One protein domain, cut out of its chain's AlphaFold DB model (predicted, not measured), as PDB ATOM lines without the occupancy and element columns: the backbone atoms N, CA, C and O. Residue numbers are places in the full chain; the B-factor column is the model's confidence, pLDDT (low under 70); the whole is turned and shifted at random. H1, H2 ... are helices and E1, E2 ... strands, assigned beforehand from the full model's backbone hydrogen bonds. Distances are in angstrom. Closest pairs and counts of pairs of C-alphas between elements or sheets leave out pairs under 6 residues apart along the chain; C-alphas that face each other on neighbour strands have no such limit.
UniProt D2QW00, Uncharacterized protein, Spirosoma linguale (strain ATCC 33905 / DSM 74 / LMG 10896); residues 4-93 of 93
ATOM      1  N   HIS A   4     158.521 156.460 108.721       97.25
ATOM      2  CA  HIS A   4     158.705 157.209 107.498       97.25
ATOM      3  C   HIS A   4     158.998 158.664 107.826       97.25
ATOM      4  O   HIS A   4     158.404 159.216 108.744       97.25
ATOM      5  N   TYR A   5     159.900 159.275 107.067       98.06
ATOM      6  CA  TYR A   5     160.301 160.654 107.289       98.06
ATOM      7  C   TYR A   5     159.987 161.492 106.061       98.06
ATOM      8  O   TYR A   5     160.284 161.083 104.932       98.06
ATOM      9  N   PHE A   6     159.394 162.655 106.303       97.44
ATOM     10  CA  PHE A   6     158.999 163.591 105.261       97.44
ATOM     11  C   PHE A   6     159.351 165.022 105.647       97.44
ATOM     12  O   PHE A   6     159.491 165.345 106.829       97.44
ATOM     13  N   LYS A   7     159.416 165.893 104.644       96.19
ATOM     14  CA  LYS A   7     159.308 167.337 104.824       96.19
ATOM     15  C   LYS A   7     158.287 167.928 103.864       96.19
ATOM     16  O   LYS A   7     158.174 167.480 102.723       96.19
ATOM     17  N   CYS A   8     157.601 168.968 104.314       93.38
ATOM     18  CA  CYS A   8     156.690 169.753 103.486       93.38
ATOM     19  C   CYS A   8     157.119 171.216 103.518       93.38
ATOM     20  O   CYS A   8     157.407 171.762 104.588       93.38
ATOM     21  N   TYR A   9     157.194 171.829 102.339       90.50
ATOM     22  CA  TYR A   9     157.533 173.241 102.218       90.50
ATOM     23  C   TYR A   9     156.392 174.085 102.778       90.50
ATOM     24  O   TYR A   9     155.228 173.822 102.486       90.50
ATOM     25  N   GLN A  10     156.735 175.102 103.564       85.69
ATOM     26  CA  GLN A  10     155.769 176.036 104.130       85.69
ATOM     27  C   GLN A  10     155.865 177.391 103.420       85.69
ATOM     28  O   GLN A  10     154.983 177.759 102.649       85.69
ATOM     29  N   ARG A  11     156.940 178.150 103.676       85.69
ATOM     30  CA  ARG A  11     157.216 179.463 103.060       85.69
ATOM     31  C   ARG A  11     158.637 179.922 103.356       85.69
ATOM     32  O   ARG A  11     159.136 179.623 104.434       85.69
ATOM     33  N   GLY A  12     159.237 180.726 102.479       83.69
ATOM     34  CA  GLY A  12     160.505 181.418 102.755       83.69
ATOM     35  C   GLY A  12     161.599 180.479 103.264       83.69
ATOM     36  O   GLY A  12     162.203 180.756 104.291       83.69
ATOM     37  N   GLU A  13     161.761 179.332 102.597       84.00
ATOM     38  CA  GLU A  13     162.699 178.254 102.973       84.00
ATOM     39  C   GLU A  13     162.409 177.546 104.309       84.00
ATOM     40  O   GLU A  13     163.187 176.700 104.748       84.00
ATOM     41  N   LEU A  14     161.270 177.823 104.948       88.00
ATOM     42  CA  LEU A  14     160.804 177.075 106.109       88.00
ATOM     43  C   LEU A  14     160.119 175.785 105.671       88.00
ATOM     44  O   LEU A  14     159.260 175.776 104.784       88.00
ATOM     45  N   TRP A  15     160.472 174.712 106.365       92.69
ATOM     46  CA  TRP A  15     159.927 173.379 106.176       92.69
ATOM     47  C   TRP A  15     159.326 172.877 107.484       92.69
ATOM     48  O   TRP A  15     159.826 173.177 108.571       92.69
ATOM     49  N   SER A  16     158.270 172.085 107.360       94.94
ATOM     50  CA  SER A  16     157.799 171.203 108.424       94.94
ATOM     51  C   SER A  16     158.404 169.829 108.211       94.94
ATOM     52  O   SER A  16     158.489 169.376 107.068       94.94
ATOM     53  N   TYR A  17     158.818 169.172 109.287       97.31
ATOM     54  CA  TYR A  17     159.437 167.850 109.243       97.31
ATOM     55  C   TYR A  17     158.562 166.859 109.989       97.31
ATOM     56  O   TYR A  17     158.042 167.172 111.056       97.31
ATOM     57  N   TYR A  18     158.418 165.663 109.436       97.38
ATOM     58  CA  TYR A  18     157.457 164.679 109.906       97.38
ATOM     59  C   TYR A  18     158.141 163.337 110.096       97.38
ATOM     60  O   TYR A  18     158.842 162.860 109.202       97.38
ATOM     61  N   LYS A  19     157.884 162.708 111.238       97.88
ATOM     62  CA  LYS A  19     158.204 161.312 111.528       97.88
ATOM     63  C   LYS A  19     156.892 160.564 111.699       97.88
ATOM     64  O   LYS A  19     156.239 160.663 112.734       97.88
ATOM     65  N   LEU A  20     156.498 159.837 110.664       97.25
ATOM     66  CA  LEU A  20     155.259 159.074 110.595       97.25
ATOM     67  C   LEU A  20     155.504 157.620 111.004       97.25
ATOM     68  O   LEU A  20     156.296 156.914 110.383       97.25
ATOM     69  N   MET A  21     154.793 157.163 112.026       97.12
ATOM     70  CA  MET A  21     154.773 155.788 112.521       97.12
ATOM     71  C   MET A  21     153.521 155.100 111.969       97.12
ATOM     72  O   MET A  21     152.490 155.041 112.636       97.12
ATOM     73  N   SER A  22     153.596 154.635 110.718       94.62
ATOM     74  CA  SER A  22     152.424 154.207 109.935       94.62
ATOM     75  C   SER A  22     151.821 152.871 110.369       94.62
ATOM     76  O   SER A  22     150.645 152.642 110.137       94.62
ATOM     77  N   GLU A  23     152.611 151.997 110.996       93.75
ATOM     78  CA  GLU A  23     152.161 150.685 111.499       93.75
ATOM     79  C   GLU A  23     151.765 150.702 112.987       93.75
ATOM     80  O   GLU A  23     151.584 149.647 113.590       93.75
ATOM     81  N   ARG A  24     151.723 151.875 113.626       94.00
ATOM     82  CA  ARG A  24     151.179 152.001 114.984       94.00
ATOM     83  C   ARG A  24     149.649 151.993 114.908       94.00
ATOM     84  O   ARG A  24     149.096 152.480 113.931       94.00
ATOM     85  N   GLU A  25     148.978 151.505 115.948       92.12
ATOM     86  CA  GLU A  25     147.518 151.575 116.083       92.12
ATOM     87  C   GLU A  25     147.142 152.421 117.320       92.12
ATOM     88  O   GLU A  25     147.406 151.985 118.444       92.12
ATOM     89  N   PRO A  26     146.575 153.635 117.149       93.31
ATOM     90  CA  PRO A  26     146.404 154.358 115.882       93.31
ATOM     91  C   PRO A  26     147.748 154.850 115.308       93.31
ATOM     92  O   PRO A  26     148.707 155.053 116.075       93.31
ATOM     93  N   PRO A  27     147.843 155.091 113.985       96.19
ATOM     94  CA  PRO A  27     149.032 155.689 113.400       96.19
ATOM     95  C   PRO A  27     149.332 157.026 114.062       96.19
ATOM     96  O   PRO A  27     148.426 157.749 114.470       96.19
ATOM     97  N   ALA A  28     150.610 157.362 114.179       96.56
ATOM     98  CA  ALA A  28     151.016 158.600 114.829       96.56
ATOM     99  C   ALA A  28     152.084 159.325 114.029       96.56
ATOM    100  O   ALA A  28     152.865 158.711 113.300       96.56
ATOM    101  N   CYS A  29     152.149 160.635 114.204       96.62
ATOM    102  CA  CYS A  29     153.175 161.471 113.622       96.62
ATOM    103  C   CYS A  29     153.736 162.437 114.662       96.62
ATOM    104  O   CYS A  29     152.991 163.076 115.401       96.62
ATOM    105  N   GLU A  30     155.061 162.531 114.691       97.75
ATOM    106  CA  GLU A  30     155.771 163.639 115.319       97.75
ATOM    107  C   GLU A  30     156.079 164.681 114.243       97.75
ATOM    108  O   GLU A  30     156.634 164.353 113.190       97.75
ATOM    109  N   VAL A  31     155.683 165.924 114.497       96.25
ATOM    110  CA  VAL A  31     155.814 167.046 113.571       96.25
ATOM    111  C   VAL A  31     156.692 168.112 114.198       96.25
ATOM    112  O   VAL A  31     156.389 168.618 115.274       96.25
ATOM    113  N   VAL A  32     157.743 168.510 113.495       97.00
ATOM    114  CA  VAL A  32     158.587 169.649 113.854       97.00
ATOM    115  C   VAL A  32     158.237 170.813 112.936       97.00
ATOM    116  O   VAL A  32     158.395 170.723 111.717       97.00
ATOM    117  N   ASN A  33     157.775 171.919 113.518       94.38
ATOM    118  CA  ASN A  33     157.387 173.124 112.791       94.38
ATOM    119  C   ASN A  33     158.219 174.334 113.224       94.38
ATOM    120  O   ASN A  33     158.358 174.626 114.410       94.38
ATOM    121  N   PHE A  34     158.672 175.102 112.231       91.06
ATOM    122  CA  PHE A  34     159.414 176.358 112.409       91.06
ATOM    123  C   PHE A  34     158.616 177.593 111.968       91.06
ATOM    124  O   PHE A  34     159.175 178.661 111.745       91.06
ATOM    125  N   PHE A  35     157.300 177.454 111.779       82.25
ATOM    126  CA  PHE A  35     156.461 178.527 111.232       82.25
ATOM    127  C   PHE A  35     156.294 179.724 112.183       82.25
ATOM    128  O   PHE A  35     156.055 180.849 111.737       82.25
ATOM    129  N   ARG A  36     156.376 179.470 113.493       80.56
ATOM    130  CA  ARG A  36     156.259 180.475 114.554       80.56
ATOM    131  C   ARG A  36     157.650 180.932 114.998       80.56
ATOM    132  O   ARG A  36     158.640 180.260 114.733       80.56
ATOM    133  N   SER A  37     157.710 182.061 115.706       83.69
ATOM    134  CA  SER A  37     158.954 182.571 116.304       83.69
ATOM    135  C   SER A  37     159.616 181.556 117.238       83.69
ATOM    136  O   SER A  37     160.837 181.498 117.318       83.69
ATOM    137  N   GLN A  38     158.803 180.745 117.913       91.38
ATOM    138  CA  GLN A  38     159.231 179.614 118.715       91.38
ATOM    139  C   GLN A  38     158.937 178.307 117.958       91.38
ATOM    140  O   GLN A  38     157.795 178.124 117.519       91.38
ATOM    141  N   PRO A  39     159.915 177.393 117.807       94.06
ATOM    142  CA  PRO A  39     159.671 176.081 117.223       94.06
ATOM    143  C   PRO A  39     158.611 175.308 118.007       94.06
ATOM    144  O   PRO A  39     158.501 175.434 119.230       94.06
ATOM    145  N   THR A  40     157.851 174.471 117.307       95.38
ATOM    146  CA  THR A  40     156.869 173.590 117.941       95.38
ATOM    147  C   THR A  40     157.106 172.146 117.541       95.38
ATOM    148  O   THR A  40     157.335 171.865 116.363       95.38
ATOM    149  N   VAL A  41     156.979 171.245 118.508       97.00
ATOM    150  CA  VAL A  41     156.907 169.802 118.281       97.00
ATOM    151  C   VAL A  41     155.473 169.367 118.570       97.00
ATOM    152  O   VAL A  41     154.945 169.673 119.636       97.00
ATOM    153  N   GLU A  42     154.818 168.702 117.626       96.44
ATOM    154  CA  GLU A  42     153.468 168.158 117.792       96.44
ATOM    155  C   GLU A  42     153.513 166.637 117.690       96.44
ATOM    156  O   GLU A  42     154.047 166.090 116.731       96.44
ATOM    157  N   LEU A  43     152.925 165.960 118.669       96.19
ATOM    158  CA  LEU A  43     152.619 164.539 118.614       96.19
ATOM    159  C   LEU A  43     151.128 164.398 118.319       96.19
ATOM    160  O   LEU A  43     150.296 164.808 119.131       96.19
ATOM    161  N   ARG A  44     150.802 163.839 117.153       94.56
ATOM    162  CA  ARG A  44     149.428 163.623 116.694       94.56
ATOM    163  C   ARG A  44     149.184 162.151 116.414       94.56
ATOM    164  O   ARG A  44     149.992 161.499 115.757       94.56
ATOM    165  N   GLU A  45     148.042 161.661 116.860       95.69
ATOM    166  CA  GLU A  45     147.482 160.372 116.461       95.69
ATOM    167  C   GLU A  45     146.424 160.573 115.370       95.69
ATOM    168  O   GLU A  45     145.741 161.595 115.364       95.69
ATOM    169  N   TYR A  46     146.306 159.612 114.454       94.62
ATOM    170  CA  TYR A  46     145.329 159.634 113.366       94.62
ATOM    171  C   TYR A  46     144.248 158.586 113.601       94.62
ATOM    172  O   TYR A  46     144.514 157.383 113.576       94.62
ATOM    173  N   ASP A  47     143.014 159.041 113.768       95.12
ATOM    174  CA  ASP A  47     141.830 158.200 113.661       95.12
ATOM    175  C   ASP A  47     141.473 158.013 112.182       95.12
ATOM    176  O   ASP A  47     140.847 158.866 111.561       95.12
ATOM    177  N   LEU A  48     141.872 156.878 111.604       94.06
ATOM    178  CA  LEU A  48     141.608 156.578 110.193       94.06
ATOM    179  C   LEU A  48     140.135 156.251 109.890       94.06
ATOM    180  O   LEU A  48     139.788 156.061 108.721       94.06
ATOM    181  N   SER A  49     139.276 156.167 110.913       95.38
ATOM    182  CA  SER A  49     137.825 156.110 110.716       95.38
ATOM    183  C   SER A  49     137.226 157.489 110.424       95.38
ATOM    184  O   SER A  49     136.187 157.566 109.765       95.38
ATOM    185  N   ASP A  50     137.908 158.570 110.822       96.44
ATOM    186  CA  ASP A  50     137.570 159.938 110.442       96.44
ATOM    187  C   ASP A  50     138.102 160.246 109.026       96.44
ATOM    188  O   ASP A  50     139.313 160.168 108.778       96.44
ATOM    189  N   PRO A  51     137.235 160.619 108.062       95.62
ATOM    190  CA  PRO A  51     137.666 160.884 106.692       95.62
ATOM    191  C   PRO A  51     138.674 162.030 106.567       95.62
ATOM    192  O   PRO A  51     139.542 161.975 105.698       95.62
ATOM    193  N   GLY A  52     138.572 163.059 107.413       94.44
ATOM    194  CA  GLY A  52     139.483 164.203 107.385       94.44
ATOM    195  C   GLY A  52     140.890 163.801 107.813       94.44
ATOM    196  O   GLY A  52     141.858 164.070 107.106       94.44
ATOM    197  N   GLN A  53     141.003 163.068 108.921       94.50
ATOM    198  CA  GLN A  53     142.287 162.560 109.405       94.50
ATOM    199  C   GLN A  53     142.894 161.519 108.466       94.50
ATOM    200  O   GLN A  53     144.116 161.465 108.320       94.50
ATOM    201  N   ARG A  54     142.064 160.718 107.791       94.81
ATOM    202  CA  ARG A  54     142.538 159.817 106.740       94.81
ATOM    203  C   ARG A  54     143.141 160.582 105.560       94.81
ATOM    204  O   ARG A  54     144.217 160.208 105.109       94.81
ATOM    205  N   ILE A  55     142.494 161.654 105.094       94.38
ATOM    206  CA  ILE A  55     143.035 162.509 104.024       94.38
ATOM    207  C   ILE A  55     144.381 163.110 104.446       94.38
ATOM    208  O   ILE A  55     145.338 163.048 103.676       94.38
ATOM    209  N   ASP A  56     144.482 163.634 105.670       91.62
ATOM    210  CA  ASP A  56     145.740 164.173 106.201       91.62
ATOM    211  C   ASP A  56     146.846 163.103 106.259       91.62
ATOM    212  O   ASP A  56     148.003 163.375 105.932       91.62
ATOM    213  N   PHE A  57     146.500 161.873 106.656       93.69
ATOM    214  CA  PHE A  57     147.431 160.746 106.691       93.69
ATOM    215  C   PHE A  57     147.898 160.328 105.287       93.69
ATOM    216  O   PHE A  57     149.089 160.085 105.072       93.69
ATOM    217  N   ASP A  58     146.982 160.257 104.324       93.62
ATOM    218  CA  ASP A  58     147.291 159.868 102.947       93.62
ATOM    219  C   ASP A  58     148.140 160.950 102.243       93.62
ATOM    220  O   ASP A  58     149.084 160.629 101.515       93.62
ATOM    221  N   ALA A  59     147.925 162.233 102.563       91.75
ATOM    222  CA  ALA A  59     148.655 163.362 101.981       91.75
ATOM    223  C   ALA A  59     150.182 163.306 102.190       91.75
ATOM    224  O   ALA A  59     150.935 163.846 101.373       91.75
ATOM    225  N   PHE A  60     150.681 162.621 103.230       91.94
ATOM    226  CA  PHE A  60     152.127 162.423 103.413       91.94
ATOM    227  C   PHE A  60     152.795 161.765 102.208       91.94
ATOM    228  O   PHE A  60     153.950 162.058 101.903       91.94
ATOM    229  N   TRP A  61     152.080 160.868 101.540       91.50
ATOM    230  CA  TRP A  61     152.597 160.081 100.429       91.50
ATOM    231  C   TRP A  61     152.527 160.829  99.104       91.50
ATOM    232  O   TRP A  61     153.392 160.623  98.254       91.50
ATOM    233  N   ASP A  62     151.548 161.720  98.977       88.75
ATOM    234  CA  ASP A  62     151.278 162.451  97.743       88.75
ATOM    235  C   ASP A  62     152.107 163.734  97.634       88.75
ATOM    236  O   ASP A  62     152.668 164.026  96.578       88.75
ATOM    237  N   VAL A  63     152.199 164.508  98.723       86.00
ATOM    238  CA  VAL A  63     152.853 165.833  98.714       86.00
ATOM    239  C   VAL A  63     154.096 165.916  99.598       86.00
ATOM    240  O   VAL A  63     154.873 166.865  99.485       86.00
ATOM    241  N   GLY A  64     154.312 164.936 100.478       89.12
ATOM    242  CA  GLY A  64     155.472 164.902 101.359       89.12
ATOM    243  C   GLY A  64     156.754 164.545 100.608       89.12
ATOM    244  O   GLY A  64     156.868 163.488  99.988       89.12
ATOM    245  N   VAL A  65     157.784 165.384 100.727       95.44
ATOM    246  CA  VAL A  65     159.114 165.052 100.203       95.44
ATOM    247  C   VAL A  65     159.771 164.054 101.145       95.44
ATOM    248  O   VAL A  65     160.005 164.361 102.314       95.44
ATOM    249  N   ARG A  66     160.098 162.864 100.641       96.44
ATOM    250  CA  ARG A  66     160.818 161.836 101.400       96.44
ATOM    251  C   ARG A  66     162.209 162.309 101.808       96.44
ATOM    252  O   ARG A  66     162.975 162.775 100.971       96.44
ATOM    253  N   ILE A  67     162.542 162.131 103.085       97.88
ATOM    254  CA  ILE A  67     163.853 162.482 103.648       97.88
ATOM    255  C   ILE A  67     164.442 161.324 104.454       97.88
ATOM    256  O   ILE A  67     163.776 160.322 104.731       97.88
ATOM    257  N   SER A  68     165.707 161.464 104.840       98.06
ATOM    258  CA  SER A  68     166.368 160.519 105.734       98.06
ATOM    259  C   SER A  68     165.976 160.753 107.198       98.06
ATOM    260  O   SER A  68     165.578 161.849 107.596       98.06
ATOM    261  N   ALA A  69     166.164 159.728 108.032       97.75
ATOM    262  CA  ALA A  69     166.032 159.866 109.484       97.75
ATOM    263  C   ALA A  69     167.026 160.894 110.062       97.75
ATOM    264  O   ALA A  69     166.718 161.569 111.038       97.75
ATOM    265  N   GLN A  70     168.207 161.033 109.449       98.19
ATOM    266  CA  GLN A  70     169.233 161.984 109.878       98.19
ATOM    267  C   GLN A  70     168.803 163.436 109.637       98.19
ATOM    268  O   GLN A  70     169.004 164.282 110.503       98.19
ATOM    269  N   GLU A  71     168.178 163.721 108.491       98.06
ATOM    270  CA  GLU A  71     167.643 165.054 108.194       98.06
ATOM    271  C   GLU A  71     166.532 165.434 109.180       98.06
ATOM    272  O   GLU A  71     166.536 166.538 109.724       98.06
ATOM    273  N   TYR A  72     165.637 164.490 109.482       98.25
ATOM    274  CA  TYR A  72     164.632 164.673 110.524       98.25
ATOM    275  C   TYR A  72     165.265 164.951 111.896       98.25
ATOM    276  O   TYR A  72     164.887 165.903 112.575       98.25
ATOM    277  N   GLN A  73     166.257 164.150 112.294       98.12
ATOM    278  CA  GLN A  73     166.921 164.290 113.588       98.12
ATOM    279  C   GLN A  73     167.609 165.653 113.737       98.12
ATOM    280  O   GLN A  73     167.536 166.254 114.808       98.12
ATOM    281  N   ALA A  74     168.234 166.163 112.672       97.75
ATOM    282  CA  ALA A  74     168.837 167.493 112.668       97.75
ATOM    283  C   ALA A  74     167.783 168.598 112.863       97.75
ATOM    284  O   ALA A  74     168.003 169.536 113.632       97.75
ATOM    285  N   ALA A  75     166.618 168.474 112.219       96.75
ATOM    286  CA  ALA A  75     165.504 169.396 112.421       96.75
ATOM    287  C   ALA A  75     164.962 169.332 113.856       96.75
ATOM    288  O   ALA A  75     164.779 170.374 114.484       96.75
ATOM    289  N   TYR A  76     164.772 168.132 114.405       97.75
ATOM    290  CA  TYR A  76     164.335 167.950 115.789       97.75
ATOM    291  C   TYR A  76     165.316 168.601 116.773       97.75
ATOM    292  O   TYR A  76     164.914 169.435 117.577       97.75
ATOM    293  N   GLN A  77     166.615 168.309 116.644       97.44
ATOM    294  CA  GLN A  77     167.663 168.903 117.483       97.44
ATOM    295  C   GLN A  77     167.677 170.429 117.401       97.44
ATOM    296  O   GLN A  77     167.795 171.088 118.429       97.44
ATOM    297  N   ARG A  78     167.517 170.997 116.199       95.38
ATOM    298  CA  ARG A  78     167.411 172.448 116.010       95.38
ATOM    299  C   ARG A  78     166.180 173.025 116.709       95.38
ATOM    300  O   ARG A  78     166.275 174.095 117.298       95.38
ATOM    301  N   ALA A  79     165.031 172.356 116.629       95.12
ATOM    302  CA  ALA A  79     163.804 172.821 117.271       95.12
ATOM    303  C   ALA A  79     163.889 172.766 118.800       95.12
ATOM    304  O   ALA A  79     163.375 173.661 119.461       95.12
ATOM    305  N   THR A  80     164.562 171.755 119.352       96.00
ATOM    306  CA  THR A  80     164.698 171.547 120.801       96.00
ATOM    307  C   THR A  80     165.985 172.130 121.394       96.00
ATOM    308  O   THR A  80     166.293 171.839 122.547       96.00
ATOM    309  N   ALA A  81     166.769 172.891 120.625       95.31
ATOM    310  CA  ALA A  81     168.022 173.486 121.098       95.31
ATOM    311  C   ALA A  81     167.792 174.587 122.148       95.31
ATOM    312  O   ALA A  81     168.621 174.779 123.032       95.31
ATOM    313  N   ASP A  82     166.648 175.267 122.055       92.12
ATOM    314  CA  ASP A  82     166.239 176.370 122.921       92.12
ATOM    315  C   ASP A  82     164.794 176.158 123.404       92.12
ATOM    316  O   ASP A  82     164.268 175.045 123.424       92.12
ATOM    317  N   ARG A  83     164.113 177.237 123.804       94.31
ATOM    318  CA  ARG A  83     162.687 177.196 124.132       94.31
ATOM    319  C   ARG A  83     161.881 176.730 122.920       94.31
ATOM    320  O   ARG A  83     161.914 177.360 121.868       94.31
ATOM    321  N   PHE A  84     161.041 175.722 123.122       95.19
ATOM    322  CA  PHE A  84     160.073 175.222 122.144       95.19
ATOM    323  C   PHE A  84     158.720 174.966 122.811       95.19
ATOM    324  O   PHE A  84     158.612 175.001 124.037       95.19
ATOM    325  N   THR A  85     157.678 174.758 122.013       96.06
ATOM    326  CA  THR A  85     156.352 174.371 122.513       96.06
ATOM    327  C   THR A  85     156.053 172.932 122.121       96.06
ATOM    328  O   THR A  85     156.178 172.582 120.948       96.06
ATOM    329  N   LEU A  86     155.630 172.116 123.084       95.94
ATOM    330  CA  LEU A  86     155.172 170.754 122.835       95.94
ATOM    331  C   LEU A  86     153.644 170.726 122.787       95.94
ATOM    332  O   LEU A  86     152.982 171.196 123.708       95.94
ATOM    333  N   TYR A  87     153.094 170.142 121.727       95.38
ATOM    334  CA  TYR A  87     151.679 169.817 121.615       95.38
ATOM    335  C   TYR A  87     151.511 168.300 121.611       95.38
ATOM    336  O   TYR A  87     152.194 167.599 120.869       95.38
ATOM    337  N   ILE A  88     150.572 167.793 122.405       92.69
ATOM    338  CA  ILE A  88     150.147 166.391 122.379       92.69
ATOM    339  C   ILE A  88     148.662 166.374 122.039       92.69
ATOM    340  O   ILE A  88     147.856 166.943 122.778       92.69
ATOM    341  N   ASN A  89     148.305 165.770 120.904       89.25
ATOM    342  CA  ASN A  89     146.938 165.714 120.382       89.25
ATOM    343  C   ASN A  89     146.244 167.095 120.425       89.25
ATOM    344  O   ASN A  89     145.129 167.251 120.920       89.25
ATOM    345  N   GLY A  90     146.965 168.127 119.967       85.94
ATOM    346  CA  GLY A  90     146.489 169.514 119.908       85.94
ATOM    347  C   GLY A  90     146.534 170.303 121.224       85.94
ATOM    348  O   GLY A  90     146.194 171.485 121.223       85.94
ATOM    349  N   ARG A  91     146.968 169.707 122.344       90.56
ATOM    350  CA  ARG A  91     147.059 170.381 123.654       90.56
ATOM    351  C   ARG A  91     148.498 170.716 124.021       90.56
ATOM    352  O   ARG A  91     149.351 169.830 124.017       90.56
ATOM    353  N   VAL A  92     148.745 171.975 124.380       91.62
ATOM    354  CA  VAL A  92     150.057 172.426 124.870       91.62
ATOM    355  C   VAL A  92     150.416 171.744 126.193       91.62
ATOM    356  O   VAL A  92     149.522 171.504 127.008       91.62
ATOM    357  N   GLN A  93     151.696 171.417 126.374       89.44
ATOM    358  CA  GLN A  93     152.269 170.855 127.603       89.44
ATOM    359  C   GLN A  93     153.181 171.857 128.307       89.44
ATOM    360  O   GLN A  93     153.836 172.653 127.592       89.44
TER     361      GLN A  93
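This is residues 4 to 93 of the 93 residues of an uncharacterized protein of Spirosoma linguale (strain ATCC 33905 / DSM 74 / LMG 10896) (UniProt D2QW00). What would one see first? One twisted sheet of five strands forms a wall, with helix H2 packed slantwise over E1, E2 and E3 on one face. Helix H1, between E4 and H2 along the chain, only grazes the sheet with its residues 53 to 61. How is it made up? The 90 printed residues hold two named helices and five named strands, along the chain E1 E2 E3 E4 H1 H2 E5, and the class is mixed, helices and strands; the mixed sheet runs E1, E2, E3, E4, E5, with E4 and E5 parallel. How large is it? It is compact, with a radius of gyration of the C-alphas of 12.8 A and spans of 37 by 28 by 22 A.

Where do the first strands run? E1, residues 4 to 11, begins with C-alpha 4 at (158.705, 157.209, 107.498) and is 22.7 A long. E2, residues 14 to 21, is 23.0 A long; E3 is residues 28 to 33, 16.0 A, and E4 residues 40 to 45, 16.3 A. What follows? H1, residues 51 to 62, is 16.4 A long, and H2, residues 69 to 79, begins with C-alpha 69 at (166.032, 159.866, 109.484) and is 15.3 A long. E5, residues 85 to 88, is 10.1 A long and ends with C-alpha 88 at (150.147, 166.391, 122.379).

How do the strands pair? E1 to E4 form a meander, each strand the antiparallel neighbour of the one before: N 6 and O 18 are 3.0 A apart, N 19 and O 30 2.8 A, N 31 and O 42 2.8 A. E4, H1, H2 and E5 form a strand-helix-strand unit, two parallel neighbour strands with helices between, and N 43 and O 87 are 2.8 A apart. How does H2 stand to the sheet? H2 on one face makes two layers, a sheet and a helix, at a height over the sheet of 8.7 A; it is over E2, and only just over E1 and E3, with 3 C-alphas on each. On the local plane it stands at 57 degrees to E2, only just slantwise to the strands, and the closest C-alphas of E2 and H2, those of Tyr 17 and Tyr 72, are 6.2 A apart. And H1? Its closest C-alpha to E1 is that of Phe 60, 7.2 A from that of Phe 6, and H1 and H2 are apart. Are the helix backbones even? In H2 every O i to N i+4 pair is within hydrogen-bond range, in H1 5 of 8.

How far does it reach? The two C-alphas farthest apart, those of Ser 49 and Asp 82, are 37.0 A apart. Is it whole and well predicted? The printed part has no cut and no long link; its mean pLDDT is 93.8, and no printed residue is under 70.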